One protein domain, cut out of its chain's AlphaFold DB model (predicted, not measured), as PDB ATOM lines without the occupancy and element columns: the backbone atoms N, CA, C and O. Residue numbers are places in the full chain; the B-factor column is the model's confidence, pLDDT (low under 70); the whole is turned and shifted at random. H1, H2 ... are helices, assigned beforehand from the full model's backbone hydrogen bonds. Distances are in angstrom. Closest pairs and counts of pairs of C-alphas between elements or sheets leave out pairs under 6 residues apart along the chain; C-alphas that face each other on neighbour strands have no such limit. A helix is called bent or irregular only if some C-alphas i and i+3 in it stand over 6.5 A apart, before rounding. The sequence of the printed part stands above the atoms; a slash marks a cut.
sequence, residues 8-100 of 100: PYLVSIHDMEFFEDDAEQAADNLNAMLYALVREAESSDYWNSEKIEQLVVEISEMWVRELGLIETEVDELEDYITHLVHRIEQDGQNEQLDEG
ATOM      1  N   PRO A   8     241.908 217.584 226.649       95.81
ATOM      2  CA  PRO A   8     242.159 218.088 228.000       95.81
ATOM      3  C   PRO A   8     241.171 217.599 229.068       95.81
ATOM      4  O   PRO A   8     241.481 217.725 230.249       95.81
ATOM      5  N   TYR A   9     240.008 217.075 228.671       96.50
ATOM      6  CA  TYR A   9     238.948 216.607 229.575       96.50
ATOM      7  C   TYR A   9     238.957 215.089 229.764       96.50
ATOM      8  O   TYR A   9     238.203 214.570 230.582       96.50
ATOM      9  N   LEU A  10     239.792 214.374 229.006       97.19
ATOM     10  CA  LEU A  10     239.916 212.932 229.147       97.19
ATOM     11  C   LEU A  10     240.561 212.586 230.479       97.19
ATOM     12  O   LEU A  10     241.486 213.255 230.947       97.19
ATOM     13  N   VAL A  11     240.093 211.486 231.042       96.75
ATOM     14  CA  VAL A  11     240.515 210.989 232.343       96.75
ATOM     15  C   VAL A  11     241.339 209.722 232.186       96.75
ATOM     16  O   VAL A  11     241.230 208.986 231.203       96.75
ATOM     17  N   SER A  12     242.173 209.457 233.177       96.75
ATOM     18  CA  SER A  12     242.888 208.200 233.334       96.75
ATOM     19  C   SER A  12     242.285 207.379 234.468       96.75
ATOM     20  O   SER A  12     241.531 207.885 235.298       96.75
ATOM     21  N   ILE A  13     242.706 206.119 234.570       96.12
ATOM     22  CA  ILE A  13     242.392 205.261 235.718       96.12
ATOM     23  C   ILE A  13     242.721 205.923 237.069       96.12
ATOM     24  O   ILE A  13     242.015 205.708 238.049       96.12
ATOM     25  N   HIS A  14     243.765 206.759 237.135       95.25
ATOM     26  CA  HIS A  14     244.154 207.443 238.372       95.25
ATOM     27  C   HIS A  14     243.132 208.488 238.817       95.25
ATOM     28  O   HIS A  14     242.971 208.706 240.014       95.25
ATOM     29  N   ASP A  15     242.423 209.103 237.873       94.38
ATOM     30  CA  ASP A  15     241.366 210.072 238.164       94.38
ATOM     31  C   ASP A  15     240.087 209.377 238.669       94.38
ATOM     32  O   ASP A  15     239.219 210.018 239.259       94.38
ATOM     33  N   MET A  16     240.003 208.056 238.479       94.31
ATOM     34  CA  MET A  16     238.861 207.199 238.799       94.31
ATOM     35  C   MET A  16     239.126 206.252 239.977       94.31
ATOM     36  O   MET A  16     238.385 205.297 240.178       94.31
ATOM     37  N   GLU A  17     240.143 206.515 240.805       91.62
ATOM     38  CA  GLU A  17     240.544 205.617 241.904       91.62
ATOM     39  C   GLU A  17     239.426 205.310 242.920       91.62
ATOM     40  O   GLU A  17     239.436 204.264 243.566       91.62
ATOM     41  N   PHE A  18     238.437 206.197 243.049       89.12
ATOM     42  CA  PHE A  18     237.288 206.021 243.941       89.12
ATOM     43  C   PHE A  18     236.285 204.963 243.453       89.12
ATOM     44  O   PHE A  18     235.429 204.545 244.229       89.12
ATOM     45  N   PHE A  19     236.395 204.538 242.192       89.56
ATOM     46  CA  PHE A  19     235.674 203.400 241.626       89.56
ATOM     47  C   PHE A  19     236.367 202.053 241.914       89.56
ATOM     48  O   PHE A  19     235.867 201.011 241.505       89.56
ATOM     49  N   GLU A  20     237.491 202.060 242.643       90.56
ATOM     50  CA  GLU A  20     238.232 200.872 243.086       90.56
ATOM     51  C   GLU A  20     238.530 199.890 241.936       90.56
ATOM     52  O   GLU A  20     239.302 200.218 241.032       90.56
ATOM     53  N   ASP A  21     237.939 198.693 241.970       93.06
ATOM     54  CA  ASP A  21     238.153 197.636 240.976       93.06
ATOM     55  C   ASP A  21     237.614 198.017 239.583       93.06
ATOM     56  O   ASP A  21     238.091 197.490 238.578       93.06
ATOM     57  N   ASP A  22     236.687 198.977 239.512       93.94
ATOM     58  CA  ASP A  22     236.063 199.435 238.271       93.94
ATOM     59  C   ASP A  22     236.717 200.701 237.691       93.94
ATOM     60  O   ASP A  22     236.241 201.245 236.696       93.94
ATOM     61  N   ALA A  23     237.815 201.195 238.275       94.50
ATOM     62  CA  ALA A  23     238.438 202.461 237.876       94.50
ATOM     63  C   ALA A  23     238.838 202.526 236.388       94.50
ATOM     64  O   ALA A  23     238.728 203.580 235.761       94.50
ATOM     65  N   GLU A  24     239.301 201.410 235.813       95.38
ATOM     66  CA  GLU A  24     239.649 201.324 234.386       95.38
ATOM     67  C   GLU A  24     238.398 201.467 233.513       95.38
ATOM     68  O   GLU A  24     238.332 202.360 232.669       95.38
ATOM     69  N   GLN A  25     237.368 200.666 233.799       95.06
ATOM     70  CA  GLN A  25     236.088 200.715 233.096       95.06
ATOM     71  C   GLN A  25     235.426 202.089 233.233       95.06
ATOM     72  O   GLN A  25     234.869 202.612 232.271       95.06
ATOM     73  N   ALA A  26     235.509 202.701 234.415       95.38
ATOM     74  CA  ALA A  26     234.934 204.007 234.675       95.38
ATOM     75  C   ALA A  26     235.614 205.117 233.861       95.38
ATOM     76  O   ALA A  26     234.937 206.018 233.359       95.38
ATOM     77  N   ALA A  27     236.940 205.050 233.713       96.56
ATOM     78  CA  ALA A  27     237.690 205.980 232.880       96.56
ATOM     79  C   ALA A  27     237.367 205.780 231.393       96.56
ATOM     80  O   ALA A  27     237.103 206.754 230.684       96.56
ATOM     81  N   ASP A  28     237.334 204.529 230.933       96.25
ATOM     82  CA  ASP A  28     237.028 204.188 229.543       96.25
ATOM     83  C   ASP A  28     235.606 204.609 229.155       96.25
ATOM     84  O   ASP A  28     235.420 205.254 228.123       96.25
ATOM     85  N   ASN A  29     234.621 204.337 230.014       96.88
ATOM     86  CA  ASN A  29     233.227 204.712 229.788       96.88
ATOM     87  C   ASN A  29     233.046 206.232 229.732       96.88
ATOM     88  O   ASN A  29     232.401 206.731 228.809       96.88
ATOM     89  N   LEU A  30     233.643 206.988 230.665       97.19
ATOM     90  CA  LEU A  30     233.572 208.450 230.605       97.19
ATOM     91  C   LEU A  30     234.213 208.976 229.320       97.19
ATOM     92  O   LEU A  30     233.609 209.779 228.613       97.19
ATOM     93  N   ASN A  31     235.410 208.500 228.984       97.62
ATOM     94  CA  ASN A  31     236.103 208.932 227.776       97.62
ATOM     95  C   ASN A  31     235.293 208.615 226.509       97.62
ATOM     96  O   ASN A  31     235.200 209.471 225.627       97.62
ATOM     97  N   ALA A  32     234.674 207.434 226.423       97.19
ATOM     98  CA  ALA A  32     233.796 207.055 225.316       97.19
ATOM     99  C   ALA A  32     232.592 208.002 225.197       97.19
ATOM    100  O   ALA A  32     232.346 208.551 224.121       97.19
ATOM    101  N   MET A  33     231.913 208.294 226.310       97.56
ATOM    102  CA  MET A  33     230.814 209.263 226.340       97.56
ATOM    103  C   MET A  33     231.246 210.658 225.870       97.56
ATOM    104  O   MET A  33     230.536 211.287 225.084       97.56
ATOM    105  N   LEU A  34     232.411 211.150 226.307       97.94
ATOM    106  CA  LEU A  34     232.921 212.462 225.895       97.94
ATOM    107  C   LEU A  34     233.249 212.510 224.395       97.94
ATOM    108  O   LEU A  34     232.954 213.503 223.729       97.94
ATOM    109  N   TYR A  35     233.817 211.438 223.839       97.12
ATOM    110  CA  TYR A  35     234.044 211.343 222.396       97.12
ATOM    111  C   TYR A  35     232.735 211.273 221.605       97.12
ATOM    112  O   TYR A  35     232.622 211.952 220.582       97.12
ATOM    113  N   ALA A  36     231.752 210.496 222.068       96.94
ATOM    114  CA  ALA A  36     230.434 210.418 221.444       96.94
ATOM    115  C   ALA A  36     229.745 211.790 221.439       96.94
ATOM    116  O   ALA A  36     229.271 212.231 220.396       96.94
ATOM    117  N   LEU A  37     229.785 212.515 222.561       96.75
ATOM    118  CA  LEU A  37     229.235 213.867 222.682       96.75
ATOM    119  C   LEU A  37     229.807 214.798 221.617       96.75
ATOM    120  O   LEU A  37     229.051 215.446 220.897       96.75
ATOM    121  N   VAL A  38     231.136 214.864 221.505       95.62
ATOM    122  CA  VAL A  38     231.797 215.769 220.555       95.62
ATOM    123  C   VAL A  38     231.512 215.352 219.116       95.62
ATOM    124  O   VAL A  38     231.195 216.212 218.298       95.62
ATOM    125  N   ARG A  39     231.539 214.047 218.817       95.06
ATOM    126  CA  ARG A  39     231.196 213.508 217.493       95.06
ATOM    127  C   ARG A  39     229.801 213.945 217.047       95.06
ATOM    128  O   ARG A  39     229.644 214.387 215.912       95.06
ATOM    129  N   GLU A  40     228.808 213.821 217.924       95.25
ATOM    130  CA  GLU A  40     227.430 214.197 217.602       95.25
ATOM    131  C   GLU A  40     227.263 215.720 217.541       95.25
ATOM    132  O   GLU A  40     226.646 216.235 216.610       95.25
ATOM    133  N   ALA A  41     227.864 216.468 218.470       93.94
ATOM    134  CA  ALA A  41     227.766 217.926 218.499       93.94
ATOM    135  C   ALA A  41     228.397 218.588 217.260       93.94
ATOM    136  O   ALA A  41     227.829 219.526 216.704       93.94
ATOM    137  N   GLU A  42     229.533 218.078 216.775       91.12
ATOM    138  CA  GLU A  42     230.193 218.579 215.560       91.12
ATOM    139  C   GLU A  42     229.389 218.324 214.271       91.12
ATOM    140  O   GLU A  42     229.711 218.887 213.223       91.12
ATOM    141  N   SER A  43     228.336 217.501 214.324       90.38
ATOM    142  CA  SER A  43     227.467 217.231 213.172       90.38
ATOM    143  C   SER A  43     226.448 218.346 212.884       90.38
ATOM    144  O   SER A  43     225.830 218.337 211.814       90.38
ATOM    145  N   SER A  44     226.293 219.319 213.792       89.00
ATOM    146  CA  SER A  44     225.310 220.405 213.696       89.00
ATOM    147  C   SER A  44     225.916 221.787 213.965       89.00
ATOM    148  O   SER A  44     226.754 221.967 214.845       89.00
ATOM    149  N   ASP A  45     225.418 222.802 213.252       88.81
ATOM    150  CA  ASP A  45     225.806 224.210 213.431       88.81
ATOM    151  C   ASP A  45     225.241 224.840 214.725       88.81
ATOM    152  O   ASP A  45     225.590 225.970 215.075       88.81
ATOM    153  N   TYR A  46     224.346 224.145 215.443       91.44
ATOM    154  CA  TYR A  46     223.795 224.619 216.718       91.44
ATOM    155  C   TYR A  46     224.858 224.702 217.826       91.44
ATOM    156  O   TYR A  46     224.775 225.556 218.727       91.44
ATOM    157  N   TRP A  47     225.846 223.808 217.766       93.81
ATOM    158  CA  TRP A  47     226.887 223.665 218.767       93.81
ATOM    159  C   TRP A  47     228.069 224.581 218.467       93.81
ATOM    160  O   TRP A  47     228.550 224.701 217.343       93.81
ATOM    161  N   ASN A  48     228.563 225.233 219.513       93.50
ATOM    162  CA  ASN A  48     229.829 225.949 219.490       93.50
ATOM    163  C   ASN A  48     230.723 225.396 220.607       93.50
ATOM    164  O   ASN A  48     230.253 224.659 221.475       93.50
ATOM    165  N   SER A  49     232.006 225.758 220.598       93.19
ATOM    166  CA  SER A  49     232.977 225.237 221.563       93.19
ATOM    167  C   SER A  49     232.571 225.489 223.020       93.19
ATOM    168  O   SER A  49     232.786 224.615 223.848       93.19
ATOM    169  N   GLU A  50     231.939 226.628 223.326       93.56
ATOM    170  CA  GLU A  50     231.482 226.964 224.685       93.56
ATOM    171  C   GLU A  50     230.345 226.041 225.155       93.56
ATOM    172  O   GLU A  50     230.376 225.539 226.276       93.56
ATOM    173  N   LYS A  51     229.357 225.763 224.292       94.88
ATOM    174  CA  LYS A  51     228.257 224.832 224.596       94.88
ATOM    175  C   LYS A  51     228.755 223.398 224.766       94.88
ATOM    176  O   LYS A  51     228.274 222.685 225.641       94.88
ATOM    177  N   ILE A  52     229.700 222.980 223.922       96.56
ATOM    178  CA  ILE A  52     230.305 221.647 224.008       96.56
ATOM    179  C   ILE A  52     231.099 221.525 225.310       96.56
ATOM    180  O   ILE A  52     230.910 220.555 226.037       96.56
ATOM    181  N   GLU A  53     231.926 222.521 225.642       96.31
ATOM    182  CA  GLU A  53     232.675 222.564 226.902       96.31
ATOM    183  C   GLU A  53     231.747 222.449 228.112       96.31
ATOM    184  O   GLU A  53     231.989 221.634 229.003       96.31
ATOM    185  N   GLN A  54     230.661 223.225 228.125       96.25
ATOM    186  CA  GLN A  54     229.684 223.173 229.205       96.25
ATOM    187  C   GLN A  54     229.106 221.761 229.368       96.25
ATOM    188  O   GLN A  54     229.099 221.230 230.478       96.25
ATOM    189  N   LEU A  55     228.674 221.129 228.273       97.00
ATOM    190  CA  LEU A  55     228.087 219.792 228.336       97.00
ATOM    191  C   LEU A  55     229.118 218.728 228.751       97.00
ATOM    192  O   LEU A  55     228.795 217.841 229.531       97.00
ATOM    193  N   VAL A  56     230.371 218.832 228.298       97.19
ATOM    194  CA  VAL A  56     231.475 217.951 228.725       97.19
ATOM    195  C   VAL A  56     231.681 218.017 230.240       97.19
ATOM    196  O   VAL A  56     231.830 216.976 230.889       97.19
ATOM    197  N   VAL A  57     231.656 219.219 230.821       96.25
ATOM    198  CA  VAL A  57     231.770 219.405 232.274       96.25
ATOM    199  C   VAL A  57     230.555 218.813 232.991       96.25
ATOM    200  O   VAL A  57     230.728 218.080 233.961       96.25
ATOM    201  N   GLU A  58     229.341 219.054 232.493       96.06
ATOM    202  CA  GLU A  58     228.106 218.510 233.074       96.06
ATOM    203  C   GLU A  58     228.079 216.973 233.064       96.06
ATOM    204  O   GLU A  58     227.756 216.360 234.085       96.06
ATOM    205  N   ILE A  59     228.476 216.334 231.957       96.12
ATOM    206  CA  ILE A  59     228.596 214.871 231.867       96.12
ATOM    207  C   ILE A  59     229.648 214.347 232.840       96.12
ATOM    208  O   ILE A  59     229.393 213.377 233.553       96.12
ATOM    209  N   SER A  60     230.805 215.004 232.918       95.38
ATOM    210  CA  SER A  60     231.876 214.606 233.837       95.38
ATOM    211  C   SER A  60     231.424 214.698 235.299       95.38
ATOM    212  O   SER A  60     231.671 213.787 236.089       95.38
ATOM    213  N   GLU A  61     230.706 215.761 235.669       94.25
ATOM    214  CA  GLU A  61     230.144 215.920 237.013       94.25
ATOM    215  C   GLU A  61     229.026 214.923 237.331       94.25
ATOM    216  O   GLU A  61     228.892 214.501 238.481       94.25
ATOM    217  N   MET A  62     228.196 214.576 236.349       94.12
ATOM    218  CA  MET A  62     227.153 213.564 236.505       94.12
ATOM    219  C   MET A  62     227.773 212.179 236.709       94.12
ATOM    220  O   MET A  62     227.387 211.468 237.635       94.12
ATOM    221  N   TRP A  63     228.782 211.839 235.906       93.88
ATOM    222  CA  TRP A  63     229.451 210.542 235.941       93.88
ATOM    223  C   TRP A  63     230.004 210.203 237.325       93.88
ATOM    224  O   TRP A  63     229.754 209.126 237.859       93.88
ATOM    225  N   VAL A  64     230.680 211.159 237.966       90.50
ATOM    226  CA  VAL A  64     231.242 210.952 239.311       90.50
ATOM    227  C   VAL A  64     230.176 210.852 240.413       90.50
ATOM    228  O   VAL A  64     230.475 210.415 241.523       90.50
ATOM    229  N   ARG A  65     228.931 211.270 240.145       90.31
ATOM    230  CA  ARG A  65     227.810 211.203 241.101       90.31
ATOM    231  C   ARG A  65     226.990 209.926 240.954       90.31
ATOM    232  O   ARG A  65     226.392 209.485 241.936       90.31
ATOM    233  N   GLU A  66     226.953 209.342 239.763       87.44
ATOM    234  CA  GLU A  66     226.102 208.199 239.439       87.44
ATOM    235  C   GLU A  66     226.910 206.909 239.271       87.44
ATOM    236  O   GLU A  66     226.979 206.319 238.197       87.44
ATOM    237  N   LEU A  67     227.470 206.413 240.383       79.19
ATOM    238  CA  LEU A  67     228.283 205.185 240.397       79.19
ATOM    239  C   LEU A  67     227.541 203.944 239.860       79.19
ATOM    240  O   LEU A  67     228.167 202.987 239.429       79.19
ATOM    241  N   GLY A  68     226.205 203.947 239.871       82.06
ATOM    242  CA  GLY A  68     225.404 202.844 239.333       82.06
ATOM    243  C   GLY A  68     225.463 202.704 237.809       82.06
ATOM    244  O   GLY A  68     225.017 201.687 237.291       82.06
ATOM    245  N   LEU A  69     225.998 203.697 237.092       85.81
ATOM    246  CA  LEU A  69     226.109 203.665 235.632       85.81
ATOM    247  C   LEU A  69     227.344 202.906 235.132       85.81
ATOM    248  O   LEU A  69     227.420 202.610 233.946       85.81
ATOM    249  N   ILE A  70     228.287 202.545 236.007       89.44
ATOM    250  CA  ILE A  70     229.499 201.794 235.629       89.44
ATOM    251  C   ILE A  70     229.150 200.467 234.955       89.44
ATOM    252  O   ILE A  70     229.769 200.103 233.962       89.44
ATOM    253  N   GLU A  71     228.153 199.758 235.494       89.25
ATOM    254  CA  GLU A  71     227.706 198.454 234.987       89.25
ATOM    255  C   GLU A  71     226.950 198.567 233.653       89.25
ATOM    256  O   GLU A  71     226.550 197.554 233.083       89.25
ATOM    257  N   THR A  72     226.715 199.788 233.167       94.12
ATOM    258  CA  THR A  72     226.054 200.020 231.885       94.12
ATOM    259  C   THR A  72     227.041 199.768 230.754       94.12
ATOM    260  O   THR A  72     228.181 200.238 230.778       94.12
ATOM    261  N   GLU A  73     226.587 199.032 229.744       94.81
ATOM    262  CA  GLU A  73     227.378 198.769 228.548       94.81
ATOM    263  C   GLU A  73     227.714 200.080 227.827       94.81
ATOM    264  O   GLU A  73     226.883 200.985 227.721       94.81
ATOM    265  N   VAL A  74     228.930 200.174 227.290       94.06
ATOM    266  CA  VAL A  74     229.422 201.402 226.645       94.06
ATOM    267  C   VAL A  74     228.528 201.864 225.490       94.06
ATOM    268  O   VAL A  74     228.279 203.059 225.359       94.06
ATOM    269  N   ASP A  75     227.974 200.932 224.709       95.62
ATOM    270  CA  ASP A  75     227.068 201.248 223.599       95.62
ATOM    271  C   ASP A  75     225.780 201.933 224.101       95.62
ATOM    272  O   ASP A  75     225.294 202.878 223.482       95.62
ATOM    273  N   GLU A  76     225.251 201.520 225.260       96.88
ATOM    274  CA  GLU A  76     224.062 202.138 225.864       96.88
ATOM    275  C   GLU A  76     224.368 203.545 226.403       96.88
ATOM    276  O   GLU A  76     223.529 204.448 226.315       96.88
ATOM    277  N   LEU A  77     225.580 203.754 226.925       96.44
ATOM    278  CA  LEU A  77     226.058 205.071 227.351       96.44
ATOM    279  C   LEU A  77     226.242 206.015 226.153       96.44
ATOM    280  O   LEU A  77     225.811 207.170 226.209       96.44
ATOM    281  N   GLU A  78     226.829 205.542 225.050       96.69
ATOM    282  CA  GLU A  78     226.956 206.328 223.816       96.69
ATOM    283  C   GLU A  78     225.585 206.690 223.220       96.69
ATOM    284  O   GLU A  78     225.368 207.838 222.809       96.69
ATOM    285  N   ASP A  79     224.637 205.749 223.216       96.75
ATOM    286  CA  ASP A  79     223.260 205.987 222.770       96.75
ATOM    287  C   ASP A  79     222.562 207.035 223.651       96.75
ATOM    288  O   ASP A  79     221.896 207.947 223.144       96.75
ATOM    289  N   TYR A  80     222.748 206.965 224.974       95.62
ATOM    290  CA  TYR A  80     222.242 207.971 225.908       95.62
ATOM    291  C   TYR A  80     222.782 209.371 225.586       95.62
ATOM    292  O   TYR A  80     221.996 210.320 225.482       95.62
ATOM    293  N   ILE A  81     224.096 209.502 225.378       97.06
ATOM    294  CA  ILE A  81     224.736 210.775 225.021       97.06
ATOM    295  C   ILE A  81     224.193 211.305 223.694       97.06
ATOM    296  O   ILE A  81     223.809 212.472 223.605       97.06
ATOM    297  N   THR A  82     224.078 210.443 222.687       96.19
ATOM    298  CA  THR A  82     223.525 210.799 221.374       96.19
ATOM    299  C   THR A  82     222.099 211.341 221.502       96.19
ATOM    300  O   THR A  82     221.742 212.368 220.918       96.19
ATOM    301  N   HIS A  83     221.260 210.687 222.308       96.62
ATOM    302  CA  HIS A  83     219.903 211.154 222.572       96.62
ATOM    303  C   HIS A  83     219.853 212.468 223.356       96.62
ATOM    304  O   HIS A  83     218.961 213.283 223.109       96.62
ATOM    305  N   LEU A  84     220.776 212.681 224.293       96.25
ATOM    306  CA  LEU A  84     220.872 213.918 225.063       96.25
ATOM    307  C   LEU A  84     221.255 215.105 224.172       96.25
ATOM    308  O   LEU A  84     220.569 216.127 224.211       96.25
ATOM    309  N   VAL A  85     222.288 214.951 223.338       96.50
ATOM    310  CA  VAL A  85     222.747 215.986 222.395       96.50
ATOM    311  C   VAL A  85     221.603 216.403 221.471       96.50
ATOM    312  O   VAL A  85     221.256 217.582 221.410       96.50
ATOM    313  N   HIS A  86     220.933 215.440 220.833       95.69
ATOM    314  CA  HIS A  86     219.804 215.742 219.950       95.69
ATOM    315  C   HIS A  86     218.644 216.436 220.667       95.69
ATOM    316  O   HIS A  86     217.998 217.304 220.084       95.69
ATOM    317  N   ARG A  87     218.363 216.071 221.923       95.75
ATOM    318  CA  ARG A  87     217.298 216.710 222.703       95.75
ATOM    319  C   ARG A  87     217.621 218.173 222.994       95.75
ATOM    320  O   ARG A  87     216.787 219.028 222.724       95.75
ATOM    321  N   ILE A  88     218.827 218.459 223.488       95.06
ATOM    322  CA  ILE A  88     219.264 219.831 223.799       95.06
ATOM    323  C   ILE A  88     219.263 220.698 222.537       95.06
ATOM    324  O   ILE A  88     218.862 221.859 222.578       95.06
ATOM    325  N   GLU A  89     219.704 220.137 221.411       93.44
ATOM    326  CA  GLU A  89     219.661 220.826 220.125       93.44
ATOM    327  C   GLU A  89     218.227 221.163 219.704       93.44
ATOM    328  O   GLU A  89     217.948 222.309 219.352       93.44
ATOM    329  N   GLN A  90     217.312 220.193 219.765       92.19
ATOM    330  CA  GLN A  90     215.905 220.410 219.421       92.19
ATOM    331  C   GLN A  90     215.251 221.451 220.333       92.19
ATOM    332  O   GLN A  90     214.562 222.343 219.839       92.19
ATOM    333  N   ASP A  91     215.486 221.367 221.641       91.19
ATOM    334  CA  ASP A  91     214.923 222.299 222.618       91.19
ATOM    335  C   ASP A  91     215.437 223.727 222.372       91.19
ATOM    336  O   ASP A  91     214.636 224.652 222.233       91.19
ATOM    337  N   GLY A  92     216.747 223.905 222.181       86.19
ATOM    338  CA  GLY A  92     217.329 225.222 221.911       86.19
ATOM    339  C   GLY A  92     216.960 225.812 220.543       86.19
ATOM    340  O   GLY A  92     216.948 227.033 220.383       86.19
ATOM    341  N   GLN A  93     216.644 224.978 219.546       83.69
ATOM    342  CA  GLN A  93     216.086 225.438 218.268       83.69
ATOM    343  C   GLN A  93     214.626 225.885 218.414       83.69
ATOM    344  O   GLN A  93     214.233 226.883 217.811       83.69
ATOM    345  N   ASN A  94     213.830 225.181 219.224       78.69
ATOM    346  CA  ASN A  94     212.438 225.545 219.486       78.69
ATOM    347  C   ASN A  94     212.332 226.881 220.239       78.69
ATOM    348  O   ASN A  94     211.515 227.720 219.866       78.69
ATOM    349  N   GLU A  95     213.197 227.128 221.228       74.81
ATOM    350  CA  GLU A  95     213.233 228.400 221.972       74.81
ATOM    351  C   GLU A  95     213.535 229.607 221.063       74.81
ATOM    352  O   GLU A  95     212.938 230.669 221.219       74.81
ATOM    353  N   GLN A  96     214.394 229.443 220.050       65.06
ATOM    354  CA  GLN A  96     214.708 230.510 219.086       65.06
ATOM    355  C   GLN A  96     213.541 230.857 218.149       65.06
ATOM    356  O   GLN A  96     213.497 231.964 217.613       65.06
ATOM    357  N   LEU A  97     212.614 229.922 217.921       64.88
ATOM    358  CA  LEU A  97     211.447 230.126 217.059       64.88
ATOM    359  C   LEU A  97     210.299 230.839 217.788       64.88
ATOM    360  O   LEU A  97     209.528 231.542 217.138       64.88
ATOM    361  N   ASP A  98     210.206 230.687 219.111       60.16
ATOM    362  CA  ASP A  98     209.177 231.330 219.938       60.16
ATOM    363  C   ASP A  98     209.507 232.802 220.281       60.16
ATOM    364  O   ASP A  98     208.604 233.576 220.609       60.16
ATOM    365  N   GLU A  99     210.774 233.219 220.170       58.31
ATOM    366  CA  GLU A  99     211.221 234.610 220.381       58.31
ATOM    367  C   GLU A  99     211.255 235.474 219.095       58.31
ATOM    368  O   GLU A  99     211.643 236.649 219.151       58.31
ATOM    369  N   GLY A 100     210.858 234.911 217.944       48.22
ATOM    370  CA  GLY A 100     210.910 235.529 216.605       48.22
ATOM    371  C   GLY A 100     209.641 236.234 216.123       48.22
ATOM    372  O   GLY A 100     208.520 235.773 216.429       48.22
TER     373      GLY A 100
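AT A GLANCE: This is residues 8 to 100 of the 100 residues of an uncharacterized protein of Aliidiomarina iranensis (UniProt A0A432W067). A sharply kinked helix, H1, has the other two helices packed on its later part: H2 folds back along it as a helical hairpin, and H3 crosses it at a slant, its far end, with residues 94 to 100, sticking out. The printed part has 93 residues with three named helices, H1, H2 and H3 in chain order, and no named strand; the class is all helix. The whole is only just compact, close to loose, with a radius of gyration of the C-alphas of 14.6 A, and spans 52 by 24 by 21 A.

IN THESE COORDINATES: Find C-alpha 13 at (242.392, 205.261, 235.718), where H1, residues 13 to 41, begins; its ends are 25.9 A apart. It is irregular, with C-alphas 18 and 21 8.9 A apart, and has a kink of 128 degrees near residue 22. H2 is residues 49 to 63, 20.9 A long. H3, residues 74 to 98, runs 36.7 A to C-alpha 98 at (209.177, 231.330, 219.938).

HOW THE PARTS SIT: Look first at residues 29 to 41 of H1, which touch residues 74 to 85 of H3; the closest C-alphas, of Met 33 and Glu 78, are 5.5 A apart. These helices run the same way at a steep tilt of 45 degrees. With residues 30 to 41 alone H1 touches H2, closest at the C-alphas of Leu 34 and Val 56, 6.3 A. This hairpin runs opposite ways at a shallow tilt of 32 degrees, only just short of steep. H2 and H3 are near each other, with 5 pairs of C-alphas within 10 A. Every O i to N i+4 pair is within hydrogen-bond range in H2, against 17 of 25 in H1 and 20 of 21 in H3.

THE WHOLE: The C-alphas of Asp 21 and Gly 100 are the two farthest apart, at 52.6 A. The printed part has no cut, and both links are short. Residues 94 to 100 stand free, and confidence is low, under 70, at residues 96 to 100.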